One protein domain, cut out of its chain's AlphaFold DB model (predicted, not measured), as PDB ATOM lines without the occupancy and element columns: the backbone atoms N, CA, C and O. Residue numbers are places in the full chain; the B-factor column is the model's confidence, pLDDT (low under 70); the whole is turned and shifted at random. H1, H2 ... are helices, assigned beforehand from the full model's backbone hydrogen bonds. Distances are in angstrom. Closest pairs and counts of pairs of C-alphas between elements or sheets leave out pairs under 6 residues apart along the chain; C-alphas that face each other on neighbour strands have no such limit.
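This is residues 16 to 55 and 90 to 128 of the 141 residues of an uncharacterized protein of Mucilaginibacter oryzae (UniProt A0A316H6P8). One helix, H2, runs through the middle of a small helical body, with H5 crossing it on one side and H4 packed on the opposite side, running the other way. H1 lies near H2 and the later part of H5, the short H3 comes just after the end of H2, and the stretch from H4 to H5 loops out to Phe 104 and folds back. The printed part has 79 residues with five named helices, in the order H1, H2, H3, H4, H5, and no named strand; its class is all helix. It is compact, with a radius of gyration of the C-alphas of 11.9 A, and rounded, with spans of 34 by 26 by 24 A.

The printed part begins with H1, residues 16 to 23, with C-alpha 16 at (-15.181, -10.901, -0.063). H2, residues 29 to 44, is the longest helix, 22.3 A from first to last C-alpha, and its C-alpha 29 is at (-28.058, 0.020, 16.717). H3 is residues 48 to 51, 4.9 A long. After the cut comes H4, residues 90 to 98, 13.1 A long. H5, residues 113 to 126, measures 19.8 A and ends with C-alpha 126 at (-16.250, 1.408, 9.991).

H2 is the hub and touches three helices. It touches H5 with its residues 30 to 35 alone, about perpendicular at 77 degrees; the closest C-alphas, those of Leu 31 and Leu 123, are 6.4 A apart. H2 touches H4, and the C-alphas of Phe 40 and Ala 91 come closest, at 5.5 A. These two run opposite ways at a steep tilt of 36 degrees, only just past shallow. With its residues 37 to 41 alone H2 only just touches H3, with 3 pairs of C-alphas within 8 A, the closest being those of Gly 41 and Leu 51 at 7.1 A. H1 and H2 are close but not clearly touching, with the closest C-alphas, those of Glu 22 and Leu 39, 7.4 A apart. H1 is also close to H5 but not clearly touching, with the C-alphas of Leu 21 and Cys 124 closest at 7.6 A. H1 is apart from H3 and from H4, and H4 is apart from H5. In H1, H2, H4 and H5 every O i to N i+4 pair is within hydrogen-bond range; H3 is too short for such a pair.

The two C-alphas farthest apart are those of Arg 16 and Phe 104, at 34.9 A. Residues 56 to 89 are not printed, and C-alphas 55 and 90 are 18.1 A apart across the cut. The links H1 to H2 and H2 to H3 are tight, and H4 to H5, residues 99 to 112, is a long link. The mean pLDDT of the printed part is 85.2, and no printed residue is under 70.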
ATOM      1  N   ARG A  16     -16.147 -10.923  -1.176       71.50
ATOM      2  CA  ARG A  16     -15.181 -10.901  -0.063       71.50
ATOM      3  C   ARG A  16     -15.523  -9.840   0.985       71.50
ATOM      4  O   ARG A  16     -15.426 -10.106   2.176       71.50
ATOM      5  N   GLU A  17     -15.959  -8.666   0.546       75.94
ATOM      6  CA  GLU A  17     -16.339  -7.558   1.424       75.94
ATOM      7  C   GLU A  17     -17.631  -7.865   2.172       75.94
ATOM      8  O   GLU A  17     -17.731  -7.593   3.367       75.94
ATOM      9  N   LEU A  18     -18.581  -8.528   1.508       76.69
ATOM     10  CA  LEU A  18     -19.799  -9.022   2.145       76.69
ATOM     11  C   LEU A  18     -19.481  -9.999   3.286       76.69
ATOM     12  O   LEU A  18     -20.092  -9.911   4.347       76.69
ATOM     13  N   ALA A  19     -18.511 -10.898   3.101       80.19
ATOM     14  CA  ALA A  19     -18.095 -11.832   4.148       80.19
ATOM     15  C   ALA A  19     -17.456 -11.114   5.352       80.19
ATOM     16  O   ALA A  19     -17.687 -11.503   6.500       80.19
ATOM     17  N   THR A  20     -16.690 -10.049   5.111       83.00
ATOM     18  CA  THR A  20     -16.159  -9.184   6.175       83.00
ATOM     19  C   THR A  20     -17.287  -8.451   6.900       83.00
ATOM     20  O   THR A  20     -17.327  -8.462   8.128       83.00
ATOM     21  N   LEU A  21     -18.246  -7.892   6.159       82.25
ATOM     22  CA  LEU A  21     -19.424  -7.220   6.711       82.25
ATOM     23  C   LEU A  21     -20.289  -8.175   7.547       82.25
ATOM     24  O   LEU A  21     -20.786  -7.802   8.606       82.25
ATOM     25  N   GLU A  22     -20.446  -9.425   7.099       83.50
ATOM     26  CA  GLU A  22     -21.185 -10.474   7.810       83.50
ATOM     27  C   GLU A  22     -20.573 -10.731   9.196       83.50
ATOM     28  O   GLU A  22     -21.312 -10.836  10.178       83.50
ATOM     29  N   LYS A  23     -19.238 -10.719   9.303       83.94
ATOM     30  CA  LYS A  23     -18.502 -10.878  10.569       83.94
ATOM     31  C   LYS A  23     -18.413  -9.596  11.401       83.94
ATOM     32  O   LYS A  23     -18.298  -9.673  12.619       83.94
ATOM     33  N   TYR A  24     -18.464  -8.432  10.762       85.56
ATOM     34  CA  TYR A  24     -18.346  -7.141  11.434       85.56
ATOM     35  C   TYR A  24     -19.618  -6.797  12.213       85.56
ATOM     36  O   TYR A  24     -20.679  -6.628  11.618       85.56
ATOM     37  N   SER A  25     -19.538  -6.672  13.535       83.81
ATOM     38  CA  SER A  25     -20.677  -6.284  14.372       83.81
ATOM     39  C   SER A  25     -20.556  -4.814  14.768       83.81
ATOM     40  O   SER A  25     -19.699  -4.499  15.588       83.81
ATOM     41  N   PRO A  26     -21.372  -3.909  14.201       84.62
ATOM     42  CA  PRO A  26     -21.359  -2.510  14.610       84.62
ATOM     43  C   PRO A  26     -21.963  -2.333  16.011       84.62
ATOM     44  O   PRO A  26     -23.004  -2.914  16.306       84.62
ATOM     45  N   ASP A  27     -21.371  -1.463  16.833       86.25
ATOM     46  CA  ASP A  27     -21.914  -1.072  18.149       86.25
ATOM     47  C   ASP A  27     -23.175  -0.196  18.051       86.25
ATOM     48  O   ASP A  27     -23.996  -0.135  18.965       86.25
ATOM     49  N   ILE A  28     -23.356   0.498  16.926       88.94
ATOM     50  CA  ILE A  28     -24.460   1.442  16.745       88.94
ATOM     51  C   ILE A  28     -25.706   0.697  16.248       88.94
ATOM     52  O   ILE A  28     -25.731   0.198  15.124       88.94
ATOM     53  N   ASP A  29     -26.789   0.710  17.030       87.06
ATOM     54  CA  ASP A  29     -28.058   0.020  16.717       87.06
ATOM     55  C   ASP A  29     -28.609   0.333  15.308       87.06
ATOM     56  O   ASP A  29     -29.083  -0.561  14.605       87.06
ATOM     57  N   ARG A  30     -28.486   1.581  14.831       88.69
ATOM     58  CA  ARG A  30     -28.917   1.957  13.468       88.69
ATOM     59  C   ARG A  30     -28.138   1.211  12.377       88.69
ATOM     60  O   ARG A  30     -28.719   0.841  11.359       88.69
ATOM     61  N   LEU A  31     -26.844   0.979  12.606       88.25
ATOM     62  CA  LEU A  31     -25.960   0.257  11.697       88.25
ATOM     63  C   LEU A  31     -26.200  -1.250  11.784       88.25
ATOM     64  O   LEU A  31     -26.175  -1.912  10.752       88.25
ATOM     65  N   VAL A  32     -26.510  -1.781  12.973       89.31
ATOM     66  CA  VAL A  32     -26.942  -3.183  13.141       89.31
ATOM     67  C   VAL A  32     -28.200  -3.443  12.313       89.31
ATOM     68  O   VAL A  32     -28.240  -4.378  11.514       89.31
ATOM     69  N   LYS A  33     -29.202  -2.567  12.440       89.81
ATOM     70  CA  LYS A  33     -30.459  -2.646  11.683       89.81
ATOM     71  C   LYS A  33     -30.235  -2.565  10.179       89.81
ATOM     72  O   LYS A  33     -30.825  -3.347   9.433       89.81
ATOM     73  N   LEU A  34     -29.376  -1.645   9.731       89.25
ATOM     74  CA  LEU A  34     -29.016  -1.539   8.322       89.25
ATOM     75  C   LEU A  34     -28.315  -2.806   7.827       89.25
ATOM     76  O   LEU A  34     -28.720  -3.346   6.802       89.25
ATOM     77  N   LYS A  35     -27.288  -3.275   8.544       89.19
ATOM     78  CA  LYS A  35     -26.531  -4.480   8.200       89.19
ATOM     79  C   LYS A  35     -27.472  -5.667   8.043       89.19
ATOM     80  O   LYS A  35     -27.416  -6.351   7.028       89.19
ATOM     81  N   ASP A  36     -28.357  -5.883   9.011       90.62
ATOM     82  CA  ASP A  36     -29.315  -6.984   8.971       90.62
ATOM     83  C   ASP A  36     -30.282  -6.847   7.779       90.62
ATOM     84  O   ASP A  36     -30.512  -7.818   7.061       90.62
ATOM     85  N   ALA A  37     -30.800  -5.645   7.499       89.88
ATOM     86  CA  ALA A  37     -31.649  -5.404   6.328       89.88
ATOM     87  C   ALA A  37     -30.904  -5.621   4.996       89.88
ATOM     88  O   ALA A  37     -31.471  -6.168   4.047       89.88
ATOM     89  N   PHE A  38     -29.637  -5.214   4.928       87.88
ATOM     90  CA  PHE A  38     -28.781  -5.375   3.758       87.88
ATOM     91  C   PHE A  38     -28.435  -6.849   3.515       87.88
ATOM     92  O   PHE A  38     -28.679  -7.358   2.422       87.88
ATOM     93  N   LEU A  39     -27.961  -7.563   4.542       88.31
ATOM     94  CA  LEU A  39     -27.678  -9.001   4.481       88.31
ATOM     95  C   LEU A  39     -28.923  -9.794   4.101       88.31
ATOM     96  O   LEU A  39     -28.857 -10.683   3.256       88.31
ATOM     97  N   PHE A  40     -30.076  -9.435   4.665       90.81
ATOM     98  CA  PHE A  40     -31.340 -10.037   4.281       90.81
ATOM     99  C   PHE A  40     -31.639  -9.837   2.791       90.81
ATOM    100  O   PHE A  40     -32.010 -10.793   2.108       90.81
ATOM    101  N   GLY A  41     -31.430  -8.629   2.264       88.25
ATOM    102  CA  GLY A  41     -31.506  -8.350   0.829       88.25
ATOM    103  C   GLY A  41     -30.564  -9.227   0.002       88.25
ATOM    104  O   GLY A  41     -30.992  -9.805  -0.993       88.25
ATOM    105  N   CYS A  42     -29.318  -9.407   0.448       85.81
ATOM    106  CA  CYS A  42     -28.335 -10.268  -0.217       85.81
ATOM    107  C   CYS A  42     -28.732 -11.751  -0.208       85.81
ATOM    108  O   CYS A  42     -28.554 -12.428  -1.215       85.81
ATOM    109  N   TYR A  43     -29.291 -12.259   0.894       87.69
ATOM    110  CA  TYR A  43     -29.728 -13.656   0.989       87.69
ATOM    111  C   TYR A  43     -30.997 -13.946   0.189       87.69
ATOM    112  O   TYR A  43     -31.205 -15.074  -0.245       87.69
ATOM    113  N   THR A  44     -31.865 -12.947   0.033       86.88
ATOM    114  CA  THR A  44     -33.184 -13.112  -0.595       86.88
ATOM    115  C   THR A  44     -33.236 -12.626  -2.041       86.88
ATOM    116  O   THR A  44     -34.195 -12.923  -2.750       86.88
ATOM    117  N   GLY A  45     -32.235 -11.862  -2.485       83.69
ATOM    118  CA  GLY A  45     -32.217 -11.222  -3.803       83.69
ATOM    119  C   GLY A  45     -33.266 -10.116  -3.964       83.69
ATOM    120  O   GLY A  45     -33.586  -9.721  -5.087       83.69
ATOM    121  N   LEU A  46     -33.845  -9.629  -2.862       84.06
ATOM    122  CA  LEU A  46     -34.882  -8.604  -2.897       84.06
ATOM    123  C   LEU A  46     -34.299  -7.227  -3.193       84.06
ATOM    124  O   LEU A  46     -33.274  -6.824  -2.645       84.06
ATOM    125  N   ARG A  47     -35.010  -6.450  -4.015       81.19
ATOM    126  CA  ARG A  47     -34.678  -5.037  -4.214       81.19
ATOM    127  C   ARG A  47     -35.036  -4.245  -2.960       81.19
ATOM    128  O   ARG A  47     -36.031  -4.545  -2.301       81.19
ATOM    129  N   TYR A  48     -34.313  -3.154  -2.707       83.06
ATOM    130  CA  TYR A  48     -34.602  -2.229  -1.601       83.06
ATOM    131  C   TYR A  48     -36.088  -1.820  -1.538       83.06
ATOM    132  O   TYR A  48     -36.703  -1.822  -0.473       83.06
ATOM    133  N   SER A  49     -36.707  -1.521  -2.687       81.44
ATOM    134  CA  SER A  49     -38.122  -1.135  -2.748       81.44
ATOM    135  C   SER A  49     -39.071  -2.230  -2.264       81.44
ATOM    136  O   SER A  49     -40.117  -1.917  -1.696       81.44
ATOM    137  N   ASP A  50     -38.730  -3.493  -2.515       84.19
ATOM    138  CA  ASP A  50     -39.510  -4.646  -2.069       84.19
ATOM    139  C   ASP A  50     -39.258  -4.885  -0.571       84.19
ATOM    140  O   ASP A  50     -40.217  -5.023   0.188       84.19
ATOM    141  N   LEU A  51     -37.999  -4.773  -0.117       86.06
ATOM    142  CA  LEU A  51     -37.613  -4.826   1.302       86.06
ATOM    143  C   LEU A  51     -38.351  -3.793   2.167       86.06
ATOM    144  O   LEU A  51     -38.734  -4.067   3.301       86.06
ATOM    145  N   GLN A  52     -38.591  -2.597   1.637       86.31
ATOM    146  CA  GLN A  52     -39.279  -1.540   2.379       86.31
ATOM    147  C   GLN A  52     -40.792  -1.794   2.548       86.31
ATOM    148  O   GLN A  52     -41.428  -1.155   3.395       86.31
ATOM    149  N   GLN A  53     -41.368  -2.671   1.719       84.50
ATOM    150  CA  GLN A  53     -42.805  -2.964   1.634       84.50
ATOM    151  C   GLN A  53     -43.172  -4.351   2.182       84.50
ATOM    152  O   GLN A  53     -44.350  -4.699   2.224       84.50
ATOM    153  N   ILE A  54     -42.199  -5.162   2.598       88.31
ATOM    154  CA  ILE A  54     -42.467  -6.461   3.219       88.31
ATOM    155  C   ILE A  54     -42.932  -6.298   4.668       88.31
ATOM    156  O   ILE A  54     -42.305  -5.636   5.499       88.31
ATOM    157  N   HIS A  55     -44.045  -6.957   4.968       89.88
ATOM    158  CA  HIS A  55     -44.646  -7.031   6.289       89.88
ATOM    159  C   HIS A  55     -44.563  -8.459   6.821       89.88
ATOM    160  O   HIS A  55     -44.398  -9.407   6.055       89.88
ATOM    161  N   LYS A  90     -30.237 -18.276   7.581       89.19
ATOM    162  CA  LYS A  90     -29.661 -16.966   7.936       89.19
ATOM    163  C   LYS A  90     -30.670 -15.818   7.801       89.19
ATOM    164  O   LYS A  90     -30.699 -14.926   8.641       89.19
ATOM    165  N   ALA A  91     -31.513 -15.844   6.767       90.44
ATOM    166  CA  ALA A  91     -32.554 -14.837   6.574       90.44
ATOM    167  C   ALA A  91     -33.665 -14.974   7.627       90.44
ATOM    168  O   ALA A  91     -34.169 -13.970   8.126       90.44
ATOM    169  N   VAL A  92     -34.010 -16.209   8.003       90.69
ATOM    170  CA  VAL A  92     -34.997 -16.489   9.057       90.69
ATOM    171  C   VAL A  92     -34.509 -15.985  10.414       90.69
ATOM    172  O   VAL A  92     -35.256 -15.286  11.090       90.69
ATOM    173  N   ALA A  93     -33.240 -16.214  10.758       91.38
ATOM    174  CA  ALA A  93     -32.655 -15.716  12.004       91.38
ATOM    175  C   ALA A  93     -32.735 -14.180  12.123       91.38
ATOM    176  O   ALA A  93     -32.988 -13.640  13.203       91.38
ATOM    177  N   ILE A  94     -32.563 -13.461  11.006       91.38
ATOM    178  CA  ILE A  94     -32.749 -12.005  10.966       91.38
ATOM    179  C   ILE A  94     -34.218 -11.644  11.225       91.38
ATOM    180  O   ILE A  94     -34.493 -10.760  12.034       91.38
ATOM    181  N   ILE A  95     -35.167 -12.331  10.580       90.00
ATOM    182  CA  ILE A  95     -36.605 -12.106  10.802       90.00
ATOM    183  C   ILE A  95     -36.962 -12.307  12.276       90.00
ATOM    184  O   ILE A  95     -37.615 -11.447  12.862       90.00
ATOM    185  N   GLU A  96     -36.511 -13.399  12.887       89.56
ATOM    186  CA  GLU A  96     -36.805 -13.729  14.285       89.56
ATOM    187  C   GLU A  96     -36.246 -12.683  15.255       89.56
ATOM    188  O   GLU A  96     -36.925 -12.295  16.205       89.56
ATOM    189  N   ARG A  97     -35.058 -12.132  14.978       89.00
ATOM    190  CA  ARG A  97     -34.464 -11.055  15.788       89.00
ATOM    191  C   ARG A  97     -35.351  -9.809  15.861       89.00
ATOM    192  O   ARG A  97     -35.340  -9.129  16.896       89.00
ATOM    193  N   TYR A  98     -36.071  -9.499  14.782       88.19
ATOM    194  CA  TYR A  98     -36.932  -8.317  14.657       88.19
ATOM    195  C   TYR A  98     -38.427  -8.619  14.758       88.19
ATOM    196  O   TYR A  98     -39.230  -7.680  14.706       88.19
ATOM    197  N   TRP A  99     -38.800  -9.887  14.936       82.94
ATOM    198  CA  TRP A  99     -40.179 -10.305  15.141       82.94
ATOM    199  C   TRP A  99     -40.757  -9.553  16.349       82.94
ATOM    200  O   TRP A  99     -40.094  -9.417  17.375       82.94
ATOM    201  N   ASP A 100     -41.929  -8.941  16.175       80.88
ATOM    202  CA  ASP A 100     -42.586  -8.036  17.141       80.88
ATOM    203  C   ASP A 100     -41.844  -6.749  17.571       80.88
ATOM    204  O   ASP A 100     -42.423  -5.898  18.242       80.88
ATOM    205  N   LYS A 101     -40.606  -6.500  17.128       84.00
ATOM    206  CA  LYS A 101     -39.870  -5.260  17.468       84.00
ATOM    207  C   LYS A 101     -40.158  -4.088  16.528       84.00
ATOM    208  O   LYS A 101     -39.676  -2.976  16.753       84.00
ATOM    209  N   GLN A 102     -40.895  -4.326  15.443       83.62
ATOM    210  CA  GLN A 102     -41.120  -3.343  14.384       83.62
ATOM    211  C   GLN A 102     -42.477  -2.657  14.482       83.62
ATOM    212  O   GLN A 102     -43.524  -3.287  14.623       83.62
ATOM    213  N   LYS A 103     -42.468  -1.336  14.284       77.06
ATOM    214  CA  LYS A 103     -43.698  -0.557  14.121       77.06
ATOM    215  C   LYS A 103     -44.405  -0.956  12.819       77.06
ATOM    216  O   LYS A 103     -43.759  -1.282  11.822       77.06
ATOM    217  N   PHE A 104     -45.736  -0.898  12.819       80.19
ATOM    218  CA  PHE A 104     -46.585  -1.184  11.649       80.19
ATOM    219  C   PHE A 104     -46.437  -2.601  11.065       80.19
ATOM    220  O   PHE A 104     -46.655  -2.802   9.869       80.19
ATOM    221  N   LYS A 105     -46.050  -3.587  11.890       82.94
ATOM    222  CA  LYS A 105     -45.878  -4.992  11.469       82.94
ATOM    223  C   LYS A 105     -44.940  -5.153  10.265       82.94
ATOM    224  O   LYS A 105     -45.113  -6.063   9.450       82.94
ATOM    225  N   LYS A 106     -43.979  -4.238  10.094       87.00
ATOM    226  CA  LYS A 106     -42.932  -4.391   9.078       87.00
ATOM    227  C   LYS A 106     -42.078  -5.606   9.408       87.00
ATOM    228  O   LYS A 106     -41.870  -5.908  10.579       87.00
ATOM    229  N   LEU A 107     -41.585  -6.291   8.380       86.94
ATOM    230  CA  LEU A 107     -40.725  -7.451   8.603       86.94
ATOM    231  C   LEU A 107     -39.351  -7.023   9.137       86.94
ATOM    232  O   LEU A 107     -38.816  -7.662  10.034       86.94
ATOM    233  N   LEU A 108     -38.805  -5.924   8.602       88.25
ATOM    234  CA  LEU A 108     -37.464  -5.436   8.923       88.25
ATOM    235  C   LEU A 108     -37.437  -3.911   9.125       88.25
ATOM    236  O   LEU A 108     -38.221  -3.186   8.496       88.25
ATOM    237  N   PRO A 109     -36.512  -3.401   9.959       85.56
ATOM    238  CA  PRO A 109     -36.268  -1.973  10.147       85.56
ATOM    239  C   PRO A 109     -35.496  -1.383   8.958       85.56
ATOM    240  O   PRO A 109     -34.309  -1.086   9.055       85.56
ATOM    241  N   VAL A 110     -36.164  -1.207   7.818       86.62
ATOM    242  CA  VAL A 110     -35.542  -0.612   6.624       86.62
ATOM    243  C   VAL A 110     -35.615   0.924   6.710       86.62
ATOM    244  O   VAL A 110     -36.731   1.463   6.727       86.62
ATOM    245  N   PRO A 111     -34.475   1.649   6.789       84.81
ATOM    246  CA  PRO A 111     -34.452   3.113   6.756       84.81
ATOM    247  C   PRO A 111     -34.844   3.640   5.368       84.81
ATOM    248  O   PRO A 111     -35.016   2.867   4.437       84.81
ATOM    249  N   THR A 112     -34.998   4.958   5.214       84.44
ATOM    250  CA  THR A 112     -35.267   5.572   3.900       84.44
ATOM    251  C   THR A 112     -34.098   5.361   2.939       84.44
ATOM    252  O   THR A 112     -32.964   5.271   3.386       84.44
ATOM    253  N   ASN A 113     -34.342   5.362   1.624       82.19
ATOM    254  CA  ASN A 113     -33.318   5.035   0.619       82.19
ATOM    255  C   ASN A 113     -32.054   5.902   0.740       82.19
ATOM    256  O   ASN A 113     -30.940   5.410   0.617       82.19
ATOM    257  N   GLN A 114     -32.233   7.194   1.033       78.38
ATOM    258  CA  GLN A 114     -31.119   8.109   1.267       78.38
ATOM    259  C   GLN A 114     -30.294   7.667   2.484       78.38
ATOM    260  O   GLN A 114     -29.124   7.336   2.337       78.38
ATOM    261  N   LYS A 115     -30.946   7.506   3.647       83.75
ATOM    262  CA  LYS A 115     -30.302   7.028   4.879       83.75
ATOM    263  C   LYS A 115     -29.712   5.629   4.737       83.75
ATOM    264  O   LYS A 115     -28.723   5.326   5.384       83.75
ATOM    265  N   PHE A 116     -30.323   4.771   3.924       84.94
ATOM    266  CA  PHE A 116     -29.825   3.435   3.643       84.94
ATOM    267  C   PHE A 116     -28.435   3.512   3.008       84.94
ATOM    268  O   PHE A 116     -27.518   2.854   3.485       84.94
ATOM    269  N   ASN A 117     -28.264   4.371   2.001       82.31
ATOM    270  CA  ASN A 117     -26.974   4.582   1.352       82.31
ATOM    271  C   ASN A 117     -25.974   5.289   2.273       82.31
ATOM    272  O   ASN A 117     -24.829   4.857   2.345       82.31
ATOM    273  N   ASP A 118     -26.397   6.326   3.005       84.62
ATOM    274  CA  ASP A 118     -25.529   7.029   3.963       84.62
ATOM    275  C   ASP A 118     -24.997   6.075   5.042       84.62
ATOM    276  O   ASP A 118     -23.798   6.015   5.301       84.62
ATOM    277  N   TYR A 119     -25.876   5.265   5.635       87.12
ATOM    278  CA  TYR A 119     -25.474   4.298   6.650       87.12
ATOM    279  C   TYR A 119     -24.655   3.153   6.061       87.12
ATOM    280  O   TYR A 119     -23.857   2.565   6.782       87.12
ATOM    281  N   LEU A 120     -24.838   2.816   4.779       83.19
ATOM    282  CA  LEU A 120     -24.043   1.778   4.132       83.19
ATOM    283  C   LEU A 120     -22.609   2.268   3.934       83.19
ATOM    284  O   LEU A 120     -21.688   1.511   4.213       83.19
ATOM    285  N   LYS A 121     -22.424   3.540   3.544       82.38
ATOM    286  CA  LYS A 121     -21.103   4.189   3.510       82.38
ATOM    287  C   LYS A 121     -20.455   4.157   4.896       82.38
ATOM    288  O   LYS A 121     -19.389   3.568   5.034       82.38
ATOM    289  N   GLU A 122     -21.163   4.632   5.924       86.44
ATOM    290  CA  GLU A 122     -20.676   4.625   7.315       86.44
ATOM    291  C   GLU A 122     -20.324   3.205   7.800       86.44
ATOM    292  O   GLU A 122     -19.307   2.989   8.459       86.44
ATOM    293  N   LEU A 123     -21.143   2.205   7.459       85.44
ATOM    294  CA  LEU A 123     -20.897   0.808   7.815       85.44
ATOM    295  C   LEU A 123     -19.638   0.263   7.127       85.44
ATOM    296  O   LEU A 123     -18.849  -0.420   7.778       85.44
ATOM    297  N   CYS A 124     -19.445   0.562   5.842       82.00
ATOM    298  CA  CYS A 124     -18.263   0.155   5.083       82.00
ATOM    299  C   CYS A 124     -16.992   0.842   5.596       82.00
ATOM    300  O   CYS A 124     -15.983   0.164   5.796       82.00
ATOM    301  N   GLU A 125     -17.052   2.145   5.877       83.44
ATOM    302  CA  GLU A 125     -15.948   2.910   6.469       83.44
ATOM    303  C   GLU A 125     -15.532   2.316   7.821       83.44
ATOM    304  O   GLU A 125     -14.356   2.014   8.040       83.44
ATOM    305  N   ASN A 126     -16.504   2.028   8.691       83.81
ATOM    306  CA  ASN A 126     -16.250   1.408   9.991       83.81
ATOM    307  C   ASN A 126     -15.700  -0.023   9.871       83.81
ATOM    308  O   ASN A 126     -14.839  -0.432  10.650       83.81
ATOM    309  N   ALA A 127     -16.156  -0.781   8.870       79.38
ATOM    310  CA  ALA A 127     -15.646  -2.116   8.560       79.38
ATOM    311  C   ALA A 127     -14.287  -2.095   7.827       79.38
ATOM    312  O   ALA A 127     -13.776  -3.160   7.469       79.38
ATOM    313  N   LYS A 128     -13.697  -0.908   7.599       79.06
ATOM    314  CA  LYS A 128     -12.467  -0.685   6.815       79.06
ATOM    315  C   LYS A 128     -12.534  -1.282   5.405       79.06
ATOM    316  O   LYS A 128     -11.517  -1.665   4.826       79.06
TER     317      LYS A 128